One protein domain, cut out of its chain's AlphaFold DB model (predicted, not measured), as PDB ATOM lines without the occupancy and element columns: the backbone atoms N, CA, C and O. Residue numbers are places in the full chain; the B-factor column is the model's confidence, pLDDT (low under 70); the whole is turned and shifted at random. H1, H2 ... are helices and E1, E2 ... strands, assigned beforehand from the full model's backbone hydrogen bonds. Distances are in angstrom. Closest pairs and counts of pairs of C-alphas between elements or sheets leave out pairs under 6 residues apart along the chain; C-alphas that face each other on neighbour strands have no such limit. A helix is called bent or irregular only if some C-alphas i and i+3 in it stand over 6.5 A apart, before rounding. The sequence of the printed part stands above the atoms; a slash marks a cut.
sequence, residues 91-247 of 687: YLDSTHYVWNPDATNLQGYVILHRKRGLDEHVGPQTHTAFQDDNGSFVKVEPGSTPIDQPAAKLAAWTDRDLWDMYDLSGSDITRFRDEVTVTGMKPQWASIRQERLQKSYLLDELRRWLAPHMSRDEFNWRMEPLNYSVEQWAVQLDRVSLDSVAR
ATOM      1  N   TYR A  91      25.496   8.839  35.883       82.94
ATOM      2  CA  TYR A  91      25.968   7.478  36.086       82.94
ATOM      3  C   TYR A  91      24.812   6.484  35.999       82.94
ATOM      4  O   TYR A  91      23.763   6.677  36.613       82.94
ATOM      5  N   LEU A  92      25.008   5.427  35.219       83.12
ATOM      6  CA  LEU A  92      24.043   4.355  35.037       83.12
ATOM      7  C   LEU A  92      24.254   3.272  36.089       83.12
ATOM      8  O   LEU A  92      25.377   2.831  36.336       83.12
ATOM      9  N   ASP A  93      23.152   2.798  36.659       81.62
ATOM     10  CA  ASP A  93      23.157   1.645  37.549       81.62
ATOM     11  C   ASP A  93      23.277   0.350  36.732       81.62
ATOM     12  O   ASP A  93      22.309  -0.150  36.151       81.62
ATOM     13  N   SER A  94      24.488  -0.206  36.692       82.12
ATOM     14  CA  SER A  94      24.802  -1.423  35.943       82.12
ATOM     15  C   SER A  94      24.127  -2.681  36.505       82.12
ATOM     16  O   SER A  94      24.084  -3.700  35.816       82.12
ATOM     17  N   THR A  95      23.532  -2.643  37.706       81.25
ATOM     18  CA  THR A  95      22.836  -3.809  38.278       81.25
ATOM     19  C   THR A  95      21.586  -4.195  37.482       81.25
ATOM     20  O   THR A  95      21.218  -5.376  37.441       81.25
ATOM     21  N   HIS A  96      20.984  -3.239  36.772       78.94
ATOM     22  CA  HIS A  96      19.752  -3.411  36.002       78.94
ATOM     23  C   HIS A  96      19.967  -3.660  34.504       78.94
ATOM     24  O   HIS A  96      19.018  -3.978  33.780       78.94
ATOM     25  N   TYR A  97      21.208  -3.561  34.035       83.69
ATOM     26  CA  TYR A  97      21.548  -3.641  32.619       83.69
ATOM     27  C   TYR A  97      22.611  -4.713  32.358       83.69
ATOM     28  O   TYR A  97      23.328  -5.152  33.253       83.69
ATOM     29  N   VAL A  98      22.668  -5.184  31.118       77.06
ATOM     30  CA  VAL A  98      23.683  -6.096  30.584       77.06
ATOM     31  C   VAL A  98      24.231  -5.500  29.301       77.06
ATOM     32  O   VAL A  98      23.500  -4.874  28.540       77.06
ATOM     33  N   TRP A  99      25.510  -5.691  29.040       86.00
ATOM     34  CA  TRP A  99      26.157  -5.236  27.815       86.00
ATOM     35  C   TRP A  99      27.035  -6.362  27.285       86.00
ATOM     36  O   TRP A  99      27.415  -7.265  28.031       86.00
ATOM     37  N   ASN A 100      27.328  -6.324  25.990       75.50
ATOM     38  CA  ASN A 100      28.284  -7.241  25.393       75.50
ATOM     39  C   ASN A 100      29.686  -6.607  25.476       75.50
ATOM     40  O   ASN A 100      29.909  -5.611  24.785       75.50
ATOM     41  N   PRO A 101      30.614  -7.130  26.299       64.75
ATOM     42  CA  PRO A 101      31.969  -6.587  26.389       64.75
ATOM     43  C   PRO A 101      32.769  -6.784  25.093       64.75
ATOM     44  O   PRO A 101      33.696  -6.021  24.837       64.75
ATOM     45  N   ASP A 102      32.375  -7.750  24.257       59.97
ATOM     46  CA  ASP A 102      33.028  -8.068  22.985       59.97
ATOM     47  C   ASP A 102      32.428  -7.289  21.801       59.97
ATOM     48  O   ASP A 102      32.862  -7.452  20.659       59.97
ATOM     49  N   ALA A 103      31.401  -6.458  22.032       62.31
ATOM     50  CA  ALA A 103      30.813  -5.642  20.976       62.31
ATOM     51  C   ALA A 103      31.823  -4.591  20.496       62.31
ATOM     52  O   ALA A 103      32.228  -3.696  21.238       62.31
ATOM     53  N   THR A 104      32.210  -4.687  19.227       55.22
ATOM     54  CA  THR A 104      33.184  -3.792  18.609       55.22
ATOM     55  C   THR A 104      32.536  -2.466  18.221       55.22
ATOM     56  O   THR A 104      31.878  -2.341  17.191       55.22
ATOM     57  N   ASN A 105      32.749  -1.447  19.051       74.06
ATOM     58  CA  ASN A 105      32.379  -0.070  18.757       74.06
ATOM     59  C   ASN A 105      33.630   0.760  18.453       74.06
ATOM     60  O   ASN A 105      34.482   0.937  19.325       74.06
ATOM     61  N   LEU A 106      33.754   1.283  17.233       77.88
ATOM     62  CA  LEU A 106      34.958   2.009  16.807       77.88
ATOM     63  C   LEU A 106      35.078   3.405  17.436       77.88
ATOM     64  O   LEU A 106      36.164   3.980  17.428       77.88
ATOM     65  N   GLN A 107      33.993   3.933  18.007       84.06
ATOM     66  CA  GLN A 107      33.974   5.218  18.715       84.06
ATOM     67  C   GLN A 107      34.057   5.082  20.245       84.06
ATOM     68  O   GLN A 107      34.107   6.091  20.952       84.06
ATOM     69  N   GLY A 108      34.114   3.847  20.758       84.75
ATOM     70  CA  GLY A 108      34.262   3.535  22.181       84.75
ATOM     71  C   GLY A 108      32.957   3.497  22.981       84.75
ATOM     72  O   GLY A 108      33.018   3.407  24.206       84.75
ATOM     73  N   TYR A 109      31.790   3.571  22.330       85.44
ATOM     74  CA  TYR A 109      30.495   3.487  23.013       85.44
ATOM     75  C   TYR A 109      30.203   2.075  23.520       85.44
ATOM     76  O   TYR A 109      30.495   1.080  22.859       85.44
ATOM     77  N   VAL A 110      29.524   2.006  24.662       87.94
ATOM     78  CA  VAL A 110      28.960   0.780  25.225       87.94
ATOM     79  C   VAL A 110      27.442   0.877  25.181       87.94
ATOM     80  O   VAL A 110      26.857   1.839  25.684       87.94
ATOM     81  N   ILE A 111      26.806  -0.129  24.577       87.75
ATOM     82  CA  ILE A 111      25.348  -0.255  24.549       87.75
ATOM     83  C   ILE A 111      24.925  -1.171  25.694       87.75
ATOM     84  O   ILE A 111      25.217  -2.368  25.702       87.75
ATOM     85  N   LEU A 112      24.229  -0.594  26.667       81.06
ATOM     86  CA  LEU A 112      23.655  -1.315  27.792       81.06
ATOM     87  C   LEU A 112      22.196  -1.646  27.487       81.06
ATOM     88  O   LEU A 112      21.410  -0.754  27.194       81.06
ATOM     89  N   HIS A 113      21.821  -2.914  27.605       81.88
ATOM     90  CA  HIS A 113      20.464  -3.420  27.436       81.88
ATOM     91  C   HIS A 113      19.844  -3.751  28.792       81.88
ATOM     92  O   HIS A 113      20.461  -4.428  29.614       81.88
ATOM     93  N   ARG A 114      18.613  -3.306  29.042       85.06
ATOM     94  CA  ARG A 114      17.906  -3.603  30.295       85.06
ATOM     95  C   ARG A 114      17.714  -5.115  30.451       85.06
ATOM     96  O   ARG A 114      17.325  -5.796  29.499       85.06
ATOM     97  N   LYS A 115      17.972  -5.657  31.648       77.62
ATOM     98  CA  LYS A 115      17.811  -7.095  31.927       77.62
ATOM     99  C   LYS A 115      16.375  -7.552  31.657       77.62
ATOM    100  O   LYS A 115      15.401  -6.865  31.972       77.62
ATOM    101  N   ARG A 116      16.246  -8.751  31.086       71.69
ATOM    102  CA  ARG A 116      14.951  -9.360  30.756       71.69
ATOM    103  C   ARG A 116      14.120  -9.551  32.032       71.69
ATOM    104  O   ARG A 116      14.592 -10.175  32.974       71.69
ATOM    105  N   GLY A 117      12.885  -9.043  32.038       67.31
ATOM    106  CA  GLY A 117      11.966  -9.115  33.184       67.31
ATOM    107  C   GLY A 117      11.850  -7.826  34.005       67.31
ATOM    108  O   GLY A 117      10.962  -7.746  34.847       67.31
ATOM    109  N   LEU A 118      12.688  -6.817  33.740       71.25
ATOM    110  CA  LEU A 118      12.558  -5.476  34.323       71.25
ATOM    111  C   LEU A 118      11.686  -4.572  33.437       71.25
ATOM    112  O   LEU A 118      11.740  -4.660  32.201       71.25
ATOM    113  N   ASP A 119      10.896  -3.702  34.064       76.81
ATOM    114  CA  ASP A 119       9.951  -2.803  33.397       76.81
ATOM    115  C   ASP A 119      10.506  -1.374  33.210       76.81
ATOM    116  O   ASP A 119      11.673  -1.090  33.485       76.81
ATOM    117  N   GLU A 120       9.678  -0.483  32.661       75.69
ATOM    118  CA  GLU A 120      10.055   0.897  32.325       75.69
ATOM    119  C   GLU A 120      10.340   1.785  33.544       75.69
ATOM    120  O   GLU A 120      11.000   2.809  33.382       75.69
ATOM    121  N   HIS A 121       9.957   1.382  34.762       75.25
ATOM    122  CA  HIS A 121      10.271   2.136  35.980       75.25
ATOM    123  C   HIS A 121      11.772   2.117  36.315       75.25
ATOM    124  O   HIS A 121      12.248   2.984  37.043       75.25
ATOM    125  N   VAL A 122      12.521   1.149  35.773       71.44
ATOM    126  CA  VAL A 122      13.979   1.007  35.947       71.44
ATOM    127  C   VAL A 122      14.778   1.838  34.925       71.44
ATOM    128  O   VAL A 122      15.983   2.044  35.076       71.44
ATOM    129  N   GLY A 123      14.124   2.342  33.876       74.06
ATOM    130  CA  GLY A 123      14.740   3.128  32.804       74.06
ATOM    131  C   GLY A 123      14.512   2.533  31.408       74.06
ATOM    132  O   GLY A 123      13.796   1.537  31.267       74.06
ATOM    133  N   PRO A 124      15.066   3.150  30.349       78.75
ATOM    134  CA  PRO A 124      14.825   2.761  28.961       78.75
ATOM    135  C   PRO A 124      15.362   1.362  28.632       78.75
ATOM    136  O   PRO A 124      16.185   0.792  29.340       78.75
ATOM    137  N   GLN A 125      14.908   0.790  27.514       78.88
ATOM    138  CA  GLN A 125      15.361  -0.537  27.082       78.88
ATOM    139  C   GLN A 125      16.867  -0.576  26.775       78.88
ATOM    140  O   GLN A 125      17.504  -1.612  26.982       78.88
ATOM    141  N   THR A 126      17.427   0.537  26.298       82.19
ATOM    142  CA  THR A 126      18.848   0.668  25.980       82.19
ATOM    143  C   THR A 126      19.416   2.004  26.431       82.19
ATOM    144  O   THR A 126      18.769   3.040  26.273       82.19
ATOM    145  N   HIS A 127      20.657   1.982  26.904       85.00
ATOM    146  CA  HIS A 127      21.477   3.168  27.101       85.00
ATOM    147  C   HIS A 127      22.728   3.113  26.238       85.00
ATOM    148  O   HIS A 127      23.340   2.059  26.080       85.00
ATOM    149  N   THR A 128      23.134   4.285  25.769       88.19
ATOM    150  CA  THR A 128      24.452   4.519  25.193       88.19
ATOM    151  C   THR A 128      25.306   5.184  26.262       88.19
ATOM    152  O   THR A 128      24.883   6.157  26.894       88.19
ATOM    153  N   ALA A 129      26.485   4.630  26.514       89.56
ATOM    154  CA  ALA A 129      27.355   5.099  27.576       89.56
ATOM    155  C   ALA A 129      28.824   5.033  27.174       89.56
ATOM    156  O   ALA A 129      29.203   4.295  26.265       89.56
ATOM    157  N   PHE A 130      29.656   5.751  27.917       91.31
ATOM    158  CA  PHE A 130      31.077   5.463  27.978       91.31
ATOM    159  C   PHE A 130      31.463   4.978  29.376       91.31
ATOM    160  O   PHE A 130      30.887   5.414  30.371       91.31
ATOM    161  N   GLN A 131      32.449   4.088  29.462       87.62
ATOM    162  CA  GLN A 131      32.932   3.551  30.733       87.62
ATOM    163  C   GLN A 131      34.077   4.408  31.280       87.62
ATOM    164  O   GLN A 131      35.099   4.535  30.619       87.62
ATOM    165  N   ASP A 132      33.932   5.049  32.437       83.19
ATOM    166  CA  ASP A 132      34.996   5.861  33.047       83.19
ATOM    167  C   ASP A 132      36.155   5.021  33.628       83.19
ATOM    168  O   ASP A 132      36.136   3.790  33.576       83.19
ATOM    169  N   ASP A 133      37.180   5.686  34.169       79.44
ATOM    170  CA  ASP A 133      38.387   5.034  34.711       79.44
ATOM    171  C   ASP A 133      38.088   4.082  35.883       79.44
ATOM    172  O   ASP A 133      38.859   3.161  36.144       79.44
ATOM    173  N   ASN A 134      36.960   4.281  36.575       77.50
ATOM    174  CA  ASN A 134      36.512   3.439  37.685       77.50
ATOM    175  C   ASN A 134      35.641   2.267  37.209       77.50
ATOM    176  O   ASN A 134      35.061   1.549  38.025       77.50
ATOM    177  N   GLY A 135      35.493   2.090  35.894       76.44
ATOM    178  CA  GLY A 135      34.644   1.066  35.305       76.44
ATOM    179  C   GLY A 135      33.150   1.402  35.336       76.44
ATOM    180  O   GLY A 135      32.343   0.549  34.960       76.44
ATOM    181  N   SER A 136      32.766   2.612  35.756       83.06
ATOM    182  CA  SER A 136      31.370   3.045  35.859       83.06
ATOM    183  C   SER A 136      30.864   3.601  34.529       83.06
ATOM    184  O   SER A 136      31.594   4.261  33.792       83.06
ATOM    185  N   PHE A 137      29.596   3.353  34.202       86.62
ATOM    186  CA  PHE A 137      29.021   3.777  32.927       86.62
ATOM    187  C   PHE A 137      28.374   5.154  33.042       86.62
ATOM    188  O   PHE A 137      27.450   5.347  33.827       86.62
ATOM    189  N   VAL A 138      28.832   6.098  32.225       87.94
ATOM    190  CA  VAL A 138      28.267   7.444  32.122       87.94
ATOM    191  C   VAL A 138      27.414   7.515  30.866       87.94
ATOM    192  O   VAL A 138      27.918   7.286  29.765       87.94
ATOM    193  N   LYS A 139      26.127   7.837  31.025       88.19
ATOM    194  CA  LYS A 139      25.212   8.034  29.900       88.19
ATOM    195  C   LYS A 139      25.728   9.170  29.018       88.19
ATOM    196  O   LYS A 139      26.010  10.260  29.513       88.19
ATOM    197  N   VAL A 140      25.783   8.921  27.714       86.50
ATOM    198  CA  VAL A 140      26.155   9.916  26.707       86.50
ATOM    199  C   VAL A 140      25.255   9.804  25.489       86.50
ATOM    200  O   VAL A 140      24.765   8.727  25.155       86.50
ATOM    201  N   GLU A 141      25.076  10.925  24.804       84.69
ATOM    202  CA  GLU A 141      24.429  10.936  23.498       84.69
ATOM    203  C   GLU A 141      25.487  10.720  22.398       84.69
ATOM    204  O   GLU A 141      26.586  11.291  22.482       84.69
ATOM    205  N   PRO A 142      25.206   9.879  21.385       80.44
ATOM    206  CA  PRO A 142      26.146   9.616  20.308       80.44
ATOM    207  C   PRO A 142      26.364  10.849  19.421       80.44
ATOM    208  O   PRO A 142      25.450  11.654  19.223       80.44
ATOM    209  N   GLY A 143      27.576  11.004  18.883       76.06
ATOM    210  CA  GLY A 143      27.867  12.020  17.872       76.06
ATOM    211  C   GLY A 143      27.187  11.734  16.526       76.06
ATOM    212  O   GLY A 143      26.467  10.753  16.355       76.06
ATOM    213  N   SER A 144      27.445  12.577  15.523       77.38
ATOM    214  CA  SER A 144      26.925  12.364  14.160       77.38
ATOM    215  C   SER A 144      27.553  11.166  13.433       77.38
ATOM    216  O   SER A 144      27.062  10.759  12.382       77.38
ATOM    217  N   THR A 145      28.677  10.648  13.935       76.50
ATOM    218  CA  THR A 145      29.373   9.495  13.356       76.50
ATOM    219  C   THR A 145      28.670   8.207  13.792       76.50
ATOM    220  O   THR A 145      28.449   8.031  14.990       76.50
ATOM    221  N   PRO A 146      28.365   7.275  12.870       78.69
ATOM    222  CA  PRO A 146      27.916   5.942  13.249       78.69
ATOM    223  C   PRO A 146      28.924   5.282  14.193       78.69
ATOM    224  O   PRO A 146      30.125   5.275  13.929       78.69
ATOM    225  N   ILE A 147      28.433   4.731  15.296       75.75
ATOM    226  CA  ILE A 147      29.269   4.256  16.405       75.75
ATOM    227  C   ILE A 147      30.195   3.082  15.998       75.75
ATOM    228  O   ILE A 147      31.287   2.905  16.535       75.75
ATOM    229  N   ASP A 148      29.798   2.323  14.979       73.44
ATOM    230  CA  ASP A 148      30.499   1.181  14.382       73.44
ATOM    231  C   ASP A 148      31.401   1.561  13.187       73.44
ATOM    232  O   ASP A 148      31.977   0.691  12.536       73.44
ATOM    233  N   GLN A 149      31.587   2.858  12.912       73.06
ATOM    234  CA  GLN A 149      32.482   3.361  11.864       73.06
ATOM    235  C   GLN A 149      33.560   4.291  12.439       73.06
ATOM    236  O   GLN A 149      33.327   4.963  13.446       73.06
ATOM    237  N   PRO A 150      34.752   4.377  11.818       76.88
ATOM    238  CA  PRO A 150      35.741   5.381  12.193       76.88
ATOM    239  C   PRO A 150      35.227   6.794  11.880       76.88
ATOM    240  O   PRO A 150      34.389   6.997  11.001       76.88
ATOM    241  N   ALA A 151      35.753   7.795  12.587       78.38
ATOM    242  CA  ALA A 151      35.322   9.172  12.390       78.38
ATOM    243  C   ALA A 151      35.800   9.680  11.024       78.38
ATOM    244  O   ALA A 151      36.999   9.706  10.748       78.38
ATOM    245  N   ALA A 152      34.865  10.118  10.177       72.75
ATOM    246  CA  ALA A 152      35.185  10.629   8.841       72.75
ATOM    247  C   ALA A 152      36.032  11.916   8.888       72.75
ATOM    248  O   ALA A 152      36.861  12.158   8.012       72.75
ATOM    249  N   LYS A 153      35.835  12.741   9.925       79.81
ATOM    250  CA  LYS A 153      36.645  13.928  10.220       79.81
ATOM    251  C   LYS A 153      37.468  13.663  11.473       79.81
ATOM    252  O   LYS A 153      36.922  13.210  12.475       79.81
ATOM    253  N   LEU A 154      38.760  13.996  11.421       81.81
ATOM    254  CA  LEU A 154      39.690  13.850  12.546       81.81
ATOM    255  C   LEU A 154      39.757  12.414  13.087       81.81
ATOM    256  O   LEU A 154      39.592  12.182  14.280       81.81
ATOM    257  N   ALA A 155      40.053  11.457  12.205       81.50
ATOM    258  CA  ALA A 155      40.140  10.027  12.528       81.50
ATOM    259  C   ALA A 155      41.157   9.671  13.637       81.50
ATOM    260  O   ALA A 155      41.151   8.552  14.137       81.50
ATOM    261  N   ALA A 156      42.026  10.609  14.031       82.44
ATOM    262  CA  ALA A 156      42.939  10.453  15.162       82.44
ATOM    263  C   ALA A 156      42.244  10.503  16.541       82.44
ATOM    264  O   ALA A 156      42.878  10.152  17.537       82.44
ATOM    265  N   TRP A 157      40.973  10.920  16.599       89.75
ATOM    266  CA  TRP A 157      40.146  10.932  17.809       89.75
ATOM    267  C   TRP A 157      38.895  10.073  17.639       89.75
ATOM    268  O   TRP A 157      38.095  10.284  16.719       89.75
ATOM    269  N   THR A 158      38.674   9.184  18.601       90.88
ATOM    270  CA  THR A 158      37.363   8.571  18.841       90.88
ATOM    271  C   THR A 158      36.447   9.531  19.606       90.88
ATOM    272  O   THR A 158      36.915  10.475  20.249       90.88
ATOM    273  N   ASP A 159      35.134   9.297  19.572       90.44
ATOM    274  CA  ASP A 159      34.179  10.055  20.399       90.44
ATOM    275  C   ASP A 159      34.512   9.913  21.888       90.44
ATOM    276  O   ASP A 159      34.441  10.888  22.640       90.44
ATOM    277  N   ARG A 160      34.976   8.725  22.297       91.25
ATOM    278  CA  ARG A 160      35.472   8.480  23.648       91.25
ATOM    279  C   ARG A 160      36.685   9.344  24.005       91.25
ATOM    280  O   ARG A 160      36.731   9.834  25.127       91.25
ATOM    281  N   ASP A 161      37.644   9.549  23.100       92.06
ATOM    282  CA  ASP A 161      38.813  10.408  23.366       92.06
ATOM    283  C   ASP A 161      38.389  11.862  23.631       92.06
ATOM    284  O   ASP A 161      38.884  12.503  24.559       92.06
ATOM    285  N   LEU A 162      37.445  12.379  22.836       92.69
ATOM    286  CA  LEU A 162      36.935  13.747  22.981       92.69
ATOM    287  C   LEU A 162      36.111  13.915  24.261       92.69
ATOM    288  O   LEU A 162      36.250  14.923  24.956       92.69
ATOM    289  N   TRP A 163      35.300  12.919  24.608       92.19
ATOM    290  CA  TRP A 163      34.611  12.875  25.894       92.19
ATOM    291  C   TRP A 163      35.597  12.820  27.064       92.19
ATOM    292  O   TRP A 163      35.467  13.559  28.038       92.19
ATOM    293  N   ASP A 164      36.620  11.975  26.969       91.44
ATOM    294  CA  ASP A 164      37.544  11.754  28.074       91.44
ATOM    295  C   ASP A 164      38.414  12.981  28.354       91.44
ATOM    296  O   ASP A 164      38.628  13.309  29.522       91.44
ATOM    297  N   MET A 165      38.859  13.673  27.300       92.38
ATOM    298  CA  MET A 165      39.751  14.831  27.389       92.38
ATOM    299  C   MET A 165      39.010  16.149  27.655       92.38
ATOM    300  O   MET A 165      39.477  16.975  28.447       92.38
ATOM    301  N   TYR A 166      37.858  16.347  27.008       91.12
ATOM    302  CA  TYR A 166      37.158  17.636  26.941       91.12
ATOM    303  C   TYR A 166      35.726  17.609  27.504       91.12
ATOM    304  O   TYR A 166      35.057  18.638  27.499       91.12
ATOM    305  N   ASP A 167      35.249  16.456  27.986       88.12
ATOM    306  CA  ASP A 167      33.870  16.241  28.466       88.12
ATOM    307  C   ASP A 167      32.787  16.498  27.403       88.12
ATOM    308  O   ASP A 167      31.650  16.848  27.714       88.12
ATOM    309  N   LEU A 168      33.136  16.321  26.124       89.38
ATOM    310  CA  LEU A 168      32.215  16.527  25.005       89.38
ATOM    311  C   LEU A 168      31.345  15.291  24.766       89.38
ATOM    312  O   LEU A 168      31.801  14.156  24.882       89.38
ATOM    313  N   SER A 169      30.096  15.499  24.357       86.19
ATOM    314  CA  SER A 169      29.203  14.428  23.899       86.19
ATOM    315  C   SER A 169      28.226  14.942  22.839       86.19
ATOM    316  O   SER A 169      28.102  16.152  22.635       86.19
ATOM    317  N   GLY A 170      27.567  14.034  22.113       84.56
ATOM    318  CA  GLY A 170      26.515  14.367  21.153       84.56
ATOM    319  C   GLY A 170      26.888  15.456  20.139       84.56
ATOM    320  O   GLY A 170      27.859  15.348  19.379       84.56
ATOM    321  N   SER A 171      26.102  16.536  20.123       83.38
ATOM    322  CA  SER A 171      26.293  17.665  19.206       83.38
ATOM    323  C   SER A 171      27.610  18.408  19.416       83.38
ATOM    324  O   SER A 171      28.149  18.947  18.450       83.38
ATOM    325  N   ASP A 172      28.169  18.408  20.629       84.69
ATOM    326  CA  ASP A 172      29.422  19.116  20.910       84.69
ATOM    327  C   ASP A 172      30.624  18.415  20.271       84.69
ATOM    328  O   ASP A 172      31.513  19.079  19.741       84.69
ATOM    329  N   ILE A 173      30.617  17.080  20.207       87.19
ATOM    330  CA  ILE A 173      31.618  16.312  19.449       87.19
ATOM    331  C   ILE A 173      31.552  16.669  17.961       87.19
ATOM    332  O   ILE A 173      32.579  16.881  17.311       87.19
ATOM    333  N   THR A 174      30.336  16.764  17.421       85.88
ATOM    334  CA  THR A 174      30.112  17.115  16.011       85.88
ATOM    335  C   THR A 174      30.629  18.527  15.723       85.88
ATOM    336  O   THR A 174      31.432  18.724  14.811       85.88
ATOM    337  N   ARG A 175      30.263  19.493  16.575       87.19
ATOM    338  CA  ARG A 175      30.720  20.884  16.495       87.19
ATOM    339  C   ARG A 175      32.240  20.995  16.584       87.19
ATOM    340  O   ARG A 175      32.832  21.722  15.791       87.19
ATOM    341  N   PHE A 176      32.868  20.279  17.518       90.44
ATOM    342  CA  PHE A 176      34.322  20.257  17.663       90.44
ATOM    343  C   PHE A 176      34.985  19.816  16.360       90.44
ATOM    344  O   PHE A 176      35.845  20.517  15.832       90.44
ATOM    345  N   ARG A 177      34.548  18.688  15.789       89.50
ATOM    346  CA  ARG A 177      35.132  18.171  14.546       89.50
ATOM    347  C   ARG A 177      34.951  19.122  13.372       89.50
ATOM    348  O   ARG A 177      35.887  19.300  12.592       89.50
ATOM    349  N   ASP A 178      33.779  19.732  13.243       84.19
ATOM    350  CA  ASP A 178      33.502  20.690  12.175       84.19
ATOM    351  C   ASP A 178      34.365  21.948  12.306       84.19
ATOM    352  O   ASP A 178      35.009  22.351  11.336       84.19
ATOM    353  N   GLU A 179      34.458  22.520  13.506       86.12
ATOM    354  CA  GLU A 179      35.253  23.721  13.759       86.12
ATOM    355  C   GLU A 179      36.746  23.473  13.529       86.12
ATOM    356  O   GLU A 179      37.407  24.269  12.863       86.12
ATOM    357  N   VAL A 180      37.278  22.340  13.989       87.25
ATOM    358  CA  VAL A 180      38.682  21.972  13.752       87.25
ATOM    359  C   VAL A 180      38.947  21.692  12.274       87.25
ATOM    360  O   VAL A 180      40.001  22.060  11.765       87.25
ATOM    361  N   THR A 181      38.005  21.081  11.553       82.25
ATOM    362  CA  THR A 181      38.160  20.839  10.107       82.25
ATOM    363  C   THR A 181      38.224  22.155   9.324       82.25
ATOM    364  O   THR A 181      38.935  22.238   8.326       82.25
ATOM    365  N   VAL A 182      37.505  23.186   9.778       76.81
ATOM    366  CA  VAL A 182      37.485  24.515   9.145       76.81
ATOM    367  C   VAL A 182      38.693  25.361   9.545       76.81
ATOM    368  O   VAL A 182      39.305  26.007   8.699       76.81
ATOM    369  N   THR A 183      39.022  25.396  10.834       79.62
ATOM    370  CA  THR A 183      40.033  26.313  11.387       79.62
ATOM    371  C   THR A 183      41.429  25.702  11.436       79.62
ATOM    372  O   THR A 183      42.421  26.425  11.514       79.62
ATOM    373  N   GLY A 184      41.520  24.372  11.435       81.69
ATOM    374  CA  GLY A 184      42.750  23.639  11.702       81.69
ATOM    375  C   GLY A 184      43.294  23.852  13.114       81.69
ATOM    376  O   GLY A 184      44.450  23.508  13.341       81.69
ATOM    377  N   MET A 185      42.528  24.445  14.037       82.69
ATOM    378  CA  MET A 185      42.953  24.810  15.392       82.69
ATOM    379  C   MET A 185      42.045  24.178  16.441       82.69
ATOM    380  O   MET A 185      40.874  23.915  16.176       82.69
ATOM    381  N   LYS A 186      42.571  23.984  17.654       88.38
ATOM    382  CA  LYS A 186      41.757  23.573  18.801       88.38
ATOM    383  C   LYS A 186      40.711  24.661  19.131       88.38
ATOM    384  O   LYS A 186      41.102  25.814  19.342       88.38
ATOM    385  N   PRO A 187      39.411  24.324  19.238       88.31
ATOM    386  CA  PRO A 187      38.375  25.266  19.637       88.31
ATOM    387  C   PRO A 187      38.609  25.757  21.064       88.31
ATOM    388  O   PRO A 187      38.783  24.957  21.981       88.31
ATOM    389  N   GLN A 188      38.567  27.072  21.276       83.44
ATOM    390  CA  GLN A 188      38.837  27.667  22.596       83.44
ATOM    391  C   GLN A 188      37.754  27.340  23.632       83.44
ATOM    392  O   GLN A 188      38.002  27.383  24.834       83.44
ATOM    393  N   TRP A 189      36.548  26.996  23.178       84.19
ATOM    394  CA  TRP A 189      35.458  26.584  24.059       84.19
ATOM    395  C   TRP A 189      35.614  25.138  24.568       84.19
ATOM    396  O   TRP A 189      35.015  24.794  25.584       84.19
ATOM    397  N   ALA A 190      36.441  24.304  23.922       88.25
ATOM    398  CA  ALA A 190      36.714  22.932  24.352       88.25
ATOM    399  C   ALA A 190      37.802  22.914  25.440       88.25
ATOM    400  O   ALA A 190      39.009  22.854  25.175       88.25
ATOM    401  N   SER A 191      37.356  23.000  26.692       86.69
ATOM    402  CA  SER A 191      38.232  23.071  27.865       86.69
ATOM    403  C   SER A 191      38.715  21.687  28.292       86.69
ATOM    404  O   SER A 191      37.947  20.731  28.302       86.69
ATOM    405  N   ILE A 192      39.992  21.577  28.661       86.62
ATOM    406  CA  ILE A 192      40.562  20.317  29.160       86.62
ATOM    407  C   ILE A 192      40.001  20.051  30.558       86.62
ATOM    408  O   ILE A 192      39.992  20.947  31.408       86.62
ATOM    409  N   ARG A 193      39.558  18.818  30.814       86.25
ATOM    410  CA  ARG A 193      39.093  18.411  32.145       86.25
ATOM    411  C   ARG A 193      40.222  18.538  33.166       86.25
ATOM    412  O   ARG A 193      41.349  18.130  32.900       86.25
ATOM    413  N   GLN A 194      39.905  19.025  34.364       81.25
ATOM    414  CA  GLN A 194      40.888  19.180  35.447       81.25
ATOM    415  C   GLN A 194      41.616  17.864  35.763       81.25
ATOM    416  O   GLN A 194      42.834  17.840  35.891       81.25
ATOM    417  N   GLU A 195      40.890  16.745  35.768       82.38
ATOM    418  CA  GLU A 195      41.444  15.398  35.975       82.38
ATOM    419  C   GLU A 195      42.454  14.967  34.894       82.38
ATOM    420  O   GLU A 195      43.277  14.079  35.127       82.38
ATOM    421  N   ARG A 196      42.403  15.598  33.713       85.88
ATOM    422  CA  ARG A 196      43.275  15.334  32.561       85.88
ATOM    423  C   ARG A 196      44.381  16.377  32.391       85.88
ATOM    424  O   ARG A 196      45.183  16.265  31.464       85.88
ATOM    425  N   LEU A 197      44.513  17.336  33.313       83.69
ATOM    426  CA  LEU A 197      45.672  18.232  33.400       83.69
ATOM    427  C   LEU A 197      46.871  17.505  34.028       83.69
ATOM    428  O   LEU A 197      47.364  17.856  35.094       83.69
ATOM    429  N   GLN A 198      47.344  16.458  33.354       84.00
ATOM    430  CA  GLN A 198      48.561  15.734  33.712       84.00
ATOM    431  C   GLN A 198      49.409  15.535  32.458       84.00
ATOM    432  O   GLN A 198      48.883  15.359  31.358       84.00
ATOM    433  N   LYS A 199      50.737  15.527  32.623       79.75
ATOM    434  CA  LYS A 199      51.705  15.468  31.514       79.75
ATOM    435  C   LYS A 199      51.399  14.345  30.512       79.75
ATOM    436  O   LYS A 199      51.463  14.572  29.311       79.75
ATOM    437  N   SER A 200      51.029  13.159  30.988       81.62
ATOM    438  CA  SER A 200      50.741  11.986  30.152       81.62
ATOM    439  C   SER A 200      49.524  12.158  29.232       81.62
ATOM    440  O   SER A 200      49.575  11.705  28.091       81.62
ATOM    441  N   TYR A 201      48.456  12.814  29.700       86.50
ATOM    442  CA  TYR A 201      47.256  13.102  28.903       86.50
ATOM    443  C   TYR A 201      47.488  14.267  27.940       86.50
ATOM    444  O   TYR A 201      47.095  14.200  26.778       86.50
ATOM    445  N   LEU A 202      48.192  15.310  28.392       87.75
ATOM    446  CA  LEU A 202      48.511  16.470  27.557       87.75
ATOM    447  C   LEU A 202      49.438  16.101  26.393       87.75
ATOM    448  O   LEU A 202      49.228  16.571  25.277       87.75
ATOM    449  N   LEU A 203      50.438  15.242  26.626       83.44
ATOM    450  CA  LEU A 203      51.319  14.757  25.561       83.44
ATOM    451  C   LEU A 203      50.587  13.846  24.571       83.44
ATOM    452  O   LEU A 203      50.808  13.969  23.369       83.44
ATOM    453  N   ASP A 204      49.677  12.991  25.041       84.38
ATOM    454  CA  ASP A 204      48.851  12.162  24.154       84.38
ATOM    455  C   ASP A 204      47.943  13.001  23.264       84.38
ATOM    456  O   ASP A 204      47.782  12.700  22.080       84.38
ATOM    457  N   GLU A 205      47.370  14.067  23.817       91.62
ATOM    458  CA  GLU A 205      46.551  14.993  23.053       91.62
ATOM    459  C   GLU A 205      47.402  15.792  22.059       91.62
ATOM    460  O   GLU A 205      47.087  15.832  20.870       91.62
ATOM    461  N   LEU A 206      48.554  16.325  22.484       86.81
ATOM    462  CA  LEU A 206      49.503  17.000  21.588       86.81
ATOM    463  C   LEU A 206      49.962  16.088  20.450       86.81
ATOM    464  O   LEU A 206      50.114  16.551  19.321       86.81
ATOM    465  N   ARG A 207      50.151  14.793  20.723       88.50
ATOM    466  CA  ARG A 207      50.481  13.791  19.710       88.50
ATOM    467  C   ARG A 207      49.368  13.660  18.682       88.50
ATOM    468  O   ARG A 207      49.668  13.687  17.493       88.50
ATOM    469  N   ARG A 208      48.101  13.552  19.100       86.94
ATOM    470  CA  ARG A 208      46.963  13.477  18.162       86.94
ATOM    471  C   ARG A 208      46.896  14.713  17.259       86.94
ATOM    472  O   ARG A 208      46.633  14.576  16.067       86.94
ATOM    473  N   TRP A 209      47.239  15.888  17.789       85.69
ATOM    474  CA  TRP A 209      47.299  17.135  17.023       85.69
ATOM    475  C   TRP A 209      48.505  17.266  16.082       85.69
ATOM    476  O   TRP A 209      48.355  17.722  14.951       85.69
ATOM    477  N   LEU A 210      49.709  16.918  16.539       79.19
ATOM    478  CA  LEU A 210      50.960  17.233  15.835       79.19
ATOM    479  C   LEU A 210      51.540  16.052  15.054       79.19
ATOM    480  O   LEU A 210      52.268  16.246  14.082       79.19
ATOM    481  N   ALA A 211      51.273  14.827  15.494       74.50
ATOM    482  CA  ALA A 211      51.854  13.619  14.927       74.50
ATOM    483  C   ALA A 211      50.953  12.395  15.191       74.50
ATOM    484  O   ALA A 211      51.368  11.460  15.877       74.50
ATOM    485  N   PRO A 212      49.721  12.358  14.644       76.44
ATOM    486  CA  PRO A 212      48.750  11.305  14.963       76.44
ATOM    487  C   PRO A 212      49.232   9.886  14.608       76.44
ATOM    488  O   PRO A 212      48.797   8.917  15.228       76.44
ATOM    489  N   HIS A 213      50.167   9.777  13.657       70.31
ATOM    490  CA  HIS A 213      50.809   8.539  13.202       70.31
ATOM    491  C   HIS A 213      52.061   8.142  14.009       70.31
ATOM    492  O   HIS A 213      52.573   7.042  13.833       70.31
ATOM    493  N   MET A 214      52.577   9.025  14.870       71.38
ATOM    494  CA  MET A 214      53.740   8.759  15.721       71.38
ATOM    495  C   MET A 214      53.309   7.987  16.964       71.38
ATOM    496  O   MET A 214      52.224   8.232  17.501       71.38
ATOM    497  N   SER A 215      54.142   7.059  17.438       76.50
ATOM    498  CA  SER A 215      53.839   6.328  18.670       76.50
ATOM    499  C   SER A 215      53.865   7.266  19.883       76.50
ATOM    500  O   SER A 215      54.501   8.323  19.865       76.50
ATOM    501  N   ARG A 216      53.149   6.889  20.949       74.75
ATOM    502  CA  ARG A 216      53.134   7.635  22.216       74.75
ATOM    503  C   ARG A 216      54.544   7.832  22.763       74.75
ATOM    504  O   ARG A 216      54.912   8.950  23.102       74.75
ATOM    505  N   ASP A 217      55.327   6.764  22.795       65.56
ATOM    506  CA  ASP A 217      56.658   6.772  23.399       65.56
ATOM    507  C   ASP A 217      57.650   7.588  22.570       65.56
ATOM    508  O   ASP A 217      58.416   8.369  23.127       65.56
ATOM    509  N   GLU A 218      57.575   7.500  21.238       63.50
ATOM    510  CA  GLU A 218      58.401   8.319  20.349       63.50
ATOM    511  C   GLU A 218      58.058   9.808  20.481       63.50
ATOM    512  O   GLU A 218      58.952  10.650  20.569       63.50
ATOM    513  N   PHE A 219      56.768  10.146  20.539       77.38
ATOM    514  CA  PHE A 219      56.337  11.527  20.730       77.38
ATOM    515  C   PHE A 219      56.762  12.061  22.103       77.38
ATOM    516  O   PHE A 219      57.312  13.159  22.191       77.38
ATOM    517  N   ASN A 220      56.576  11.267  23.159       77.44
ATOM    518  CA  ASN A 220      56.987  11.614  24.516       77.44
ATOM    519  C   ASN A 220      58.499  11.821  24.606       77.44
ATOM    520  O   ASN A 220      58.923  12.819  25.180       77.44
ATOM    521  N   TRP A 221      59.300  10.941  23.996       67.25
ATOM    522  CA  TRP A 221      60.756  11.078  23.924       67.25
ATOM    523  C   TRP A 221      61.176  12.363  23.199       67.25
ATOM    524  O   TRP A 221      62.021  13.099  23.696       67.25
ATOM    525  N   ARG A 222      60.536  12.710  22.073       69.56
ATOM    526  CA  ARG A 222      60.828  13.964  21.347       69.56
ATOM    527  C   ARG A 222      60.448  15.222  22.131       69.56
ATOM    528  O   ARG A 222      61.039  16.277  21.907       69.56
ATOM    529  N   MET A 223      59.453  15.123  23.009       76.94
ATOM    530  CA  MET A 223      58.992  16.224  23.855       76.94
ATOM    531  C   MET A 223      59.720  16.294  25.207       76.94
ATOM    532  O   MET A 223      59.630  17.314  25.890       76.94
ATOM    533  N   GLU A 224      60.453  15.246  25.592       73.31
ATOM    534  CA  GLU A 224      61.166  15.130  26.870       73.31
ATOM    535  C   GLU A 224      62.193  16.261  27.093       73.31
ATOM    536  O   GLU A 224      62.092  16.921  28.134       73.31
ATOM    537  N   PRO A 225      63.029  16.642  26.101       67.31
ATOM    538  CA  PRO A 225      64.014  17.713  26.266       67.31
ATOM    539  C   PRO A 225      63.414  19.104  26.503       67.31
ATOM    540  O   PRO A 225      64.116  20.006  26.955       67.31
ATOM    541  N   LEU A 226      62.132  19.316  26.174       70.81
ATOM    542  CA  LEU A 226      61.474  20.613  26.356       70.81
ATOM    543  C   LEU A 226      61.187  20.910  27.834       70.81
ATOM    544  O   LEU A 226      61.052  22.077  28.188       70.81
ATOM    545  N   ASN A 227      61.116  19.875  28.684       73.62
ATOM    546  CA  ASN A 227      60.928  19.960  30.138       73.62
ATOM    547  C   ASN A 227      59.872  20.993  30.603       73.62
ATOM    548  O   ASN A 227      60.055  21.691  31.600       73.62
ATOM    549  N   TYR A 228      58.767  21.124  29.863       77.88
ATOM    550  CA  TYR A 228      57.693  22.061  30.198       77.88
ATOM    551  C   TYR A 228      56.854  21.578  31.389       77.88
ATOM    552  O   TYR A 228      56.633  20.372  31.568       77.88
ATOM    553  N   SER A 229      56.338  22.534  32.168       80.25
ATOM    554  CA  SER A 229      55.329  22.294  33.204       80.25
ATOM    555  C   SER A 229      53.983  21.873  32.599       80.25
ATOM    556  O   SER A 229      53.741  22.024  31.399       80.25
ATOM    557  N   VAL A 230      53.077  21.349  33.427       76.25
ATOM    558  CA  VAL A 230      51.721  20.950  33.003       76.25
ATOM    559  C   VAL A 230      50.957  22.139  32.410       76.25
ATOM    560  O   VAL A 230      50.331  22.012  31.360       76.25
ATOM    561  N   GLU A 231      51.072  23.315  33.023       80.94
ATOM    562  CA  GLU A 231      50.443  24.556  32.560       80.94
ATOM    563  C   GLU A 231      51.035  25.000  31.222       80.94
ATOM    564  O   GLU A 231      50.311  25.412  30.318       80.94
ATOM    565  N   GLN A 232      52.354  24.873  31.061       78.12
ATOM    566  CA  GLN A 232      53.025  25.186  29.804       78.12
ATOM    567  C   GLN A 232      52.581  24.240  28.681       78.12
ATOM    568  O   GLN A 232      52.321  24.708  27.574       78.12
ATOM    569  N   TRP A 233      52.423  22.940  28.951       83.38
ATOM    570  CA  TRP A 233      51.866  21.993  27.978       83.38
ATOM    571  C   TRP A 233      50.412  22.302  27.613       83.38
ATOM    572  O   TRP A 233      50.058  22.242  26.435       83.38
ATOM    573  N   ALA A 234      49.581  22.687  28.584       83.12
ATOM    574  CA  ALA A 234      48.207  23.112  28.325       83.12
ATOM    575  C   ALA A 234      48.160  24.362  27.424       83.12
ATOM    576  O   ALA A 234      47.418  24.390  26.445       83.12
ATOM    577  N   VAL A 235      49.037  25.345  27.665       82.94
ATOM    578  CA  VAL A 235      49.170  26.536  26.803       82.94
ATOM    579  C   VAL A 235      49.623  26.172  25.383       82.94
ATOM    580  O   VAL A 235      49.189  26.813  24.425       82.94
ATOM    581  N   GLN A 236      50.480  25.157  25.213       80.50
ATOM    582  CA  GLN A 236      50.856  24.670  23.878       80.50
ATOM    583  C   GLN A 236      49.665  24.043  23.146       80.50
ATOM    584  O   GLN A 236      49.494  24.279  21.950       80.50
ATOM    585  N   LEU A 237      48.816  23.293  23.855       83.12
ATOM    586  CA  LEU A 237      47.595  22.716  23.286       83.12
ATOM    587  C   LEU A 237      46.606  23.778  22.807       83.12
ATOM    588  O   LEU A 237      45.984  23.592  21.767       83.12
ATOM    589  N   ASP A 238      46.486  24.907  23.500       80.50
ATOM    590  CA  ASP A 238      45.584  25.989  23.077       80.50
ATOM    591  C   ASP A 238      46.072  26.733  21.824       80.50
ATOM    592  O   ASP A 238      45.313  27.483  21.211       80.50
ATOM    593  N   ARG A 239      47.331  26.514  21.422       78.81
ATOM    594  CA  ARG A 239      47.980  27.143  20.259       78.81
ATOM    595  C   ARG A 239      48.246  26.167  19.112       78.81
ATOM    596  O   ARG A 239      48.901  26.531  18.134       78.81
ATOM    597  N   VAL A 240      47.787  24.925  19.237       80.94
ATOM    598  CA  VAL A 240      48.098  23.857  18.290       80.94
ATOM    599  C   VAL A 240      47.326  24.021  16.976       80.94
ATOM    600  O   VAL A 240      46.166  24.436  16.968       80.94
ATOM    601  N   SER A 241      47.976  23.701  15.850       77.88
ATOM    602  CA  SER A 241      47.354  23.760  14.523       77.88
ATOM    603  C   SER A 241      47.775  22.603  13.615       77.88
ATOM    604  O   SER A 241      48.970  22.324  13.478       77.88
ATOM    605  N   LEU A 242      46.802  21.987  12.935       69.44
ATOM    606  CA  LEU A 242      46.990  20.890  11.975       69.44
ATOM    607  C   LEU A 242      47.862  21.299  10.763       69.44
ATOM    608  O   LEU A 242      48.602  20.478  10.221       69.44
ATOM    609  N   ASP A 243      47.867  22.583  10.382       54.88
ATOM    610  CA  ASP A 243      48.611  23.117   9.224       54.88
ATOM    611  C   ASP A 243      50.130  23.261   9.457       54.88
ATOM    612  O   ASP A 243      50.925  23.349   8.511       54.88
ATOM    613  N   SER A 244      50.567  23.257  10.720       48.66
ATOM    614  CA  SER A 244      51.986  23.350  11.097       48.66
ATOM    615  C   SER A 244      52.800  22.120  10.649       48.66
ATOM    616  O   SER A 244      53.981  22.237  10.303       48.66
ATOM    617  N   VAL A 245      52.141  20.962  10.547       41.59
ATOM    618  CA  VAL A 245      52.698  19.687  10.062       41.59
ATOM    619  C   VAL A 245      52.816  19.691   8.533       41.59
ATOM    620  O   VAL A 245      53.867  19.347   7.989       41.59
ATOM    621  N   ALA A 246      51.789  20.187   7.832       38.44
ATOM    622  CA  ALA A 246      51.776  20.309   6.374       38.44
ATOM    623  C   ALA A 246      52.789  21.350   5.856       38.44
ATOM    624  O   ALA A 246      53.430  21.128   4.824       38.44
ATOM    625  N   ARG A 247      53.004  22.466   6.575       37.91
ATOM    626  CA  ARG A 247      54.063  23.442   6.242       37.91
ATOM    627  C   ARG A 247      55.467  22.870   6.416       37.91
ATOM    628  O   ARG A 247      56.271  23.043   5.506       37.91
TER     629      ARG A 247
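Overview. This is residues 91 to 247 of the 687 residues of an uncharacterized protein of Pseudomonas frederiksbergensis (UniProt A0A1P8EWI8). A small curled sheet of four short strands, E1 to E4, makes one end of an elongated domain, and a group of helices, H3, H4 and H5, makes the other, with the short H6 beyond the end of H3. Between these two ends sit H1 and H2, joined to them by long stretches without a named element. The printed part has 157 residues, with four named strands followed by six named helices along the chain; the sheet's order is E1, E2, E3, E4, all antiparallel. The class is mixed, helices and strands, with under half of the residues in named elements. The whole is only just compact, close to loose, with a radius of gyration of the C-alphas of 17.6 A and spans of 58 by 30 by 27 A.

Along the chain. In the sheet, E1 covers residues 97 to 99, beginning at C-alpha 97 at (21.548, -3.641, 32.619), and E2 covers residues 110 to 114, 12.9 A long. E3, residues 126 to 131, is the longest strand at 15.1 A, and E4 covers residues 137 to 139. H1 covers residues 159 to 166, 10.4 A long, with C-alpha 159 at (34.179, 10.055, 20.399). H2, residues 170 to 183, is the longest helix at 20.5 A. H3, residues 199 to 210, measures 15.8 A, and H4, residues 216 to 226, measures 16.0 A. H4 is irregular, but only just: C-alphas 222 and 225 are 7.0 A apart. H5 covers residues 230 to 237, 10.7 A long, and H6 covers residues 243 to 247, ending at C-alpha 247 at (54.063, 23.442, 6.242).

Arrangement. The four strands form a meander, each strand the antiparallel neighbour of the one before, and E1 and E4 are its edge strands. E1 and E2 form a hairpin, with N 98 and O 113 at 2.8 A. E2 and E3 form a hairpin too, with N 112 and O 127 at 2.9 A. E3 and E4 form a third, with N 130 and O 138 at 3.0 A. The pairing is staggered: E3 pairs with E2 over residues 126 to 129 and with E4 over residues 129 to 131. The sheet is curled like part of a barrel; the way across it turns by 96 degrees. H1 only grazes the sheet, with its residues 159 to 164. H1 and H2 only just touch, with 3 pairs of C-alphas within 8 A, and H2 does so with residue 173 alone; the closest C-alphas, of Asp 159 and Ile 173, are 6.8 A apart, and the lines are about perpendicular at 79 degrees. H1 and H3 are close but not clearly touching, the closest C-alphas being those of Met 165 and Tyr 201 at 7.8 A. H3 and H5 touch, the same way at a shallow tilt of 12 degrees; the closest C-alphas are those of Lys 199 and Val 230, 5.7 A. H3 touches H4 with residues 203 to 207 alone, about perpendicular at 77 degrees; the closest C-alphas are those of Arg 207 and Phe 219, 6.4 A. H6 touches no helix but is near H3, with the C-alphas of Leu 210 and Val 245 closest at 6.5 A. Every O i to N i+4 pair is within hydrogen-bond range in H1, H2, H3, H5 and H6, and 5 of 7 are in H4.

Size, cuts and confidence. The two C-alphas farthest apart, those of Gly 117 and Arg 247, are 59.6 A apart. The printed part has no cut. The links E2 to E3, E4 to H1 and H2 to H3 are long. The mean pLDDT of the printed part is 79.8; 16 residues are under 70, among them residues 101 to 104 and 242 to 247.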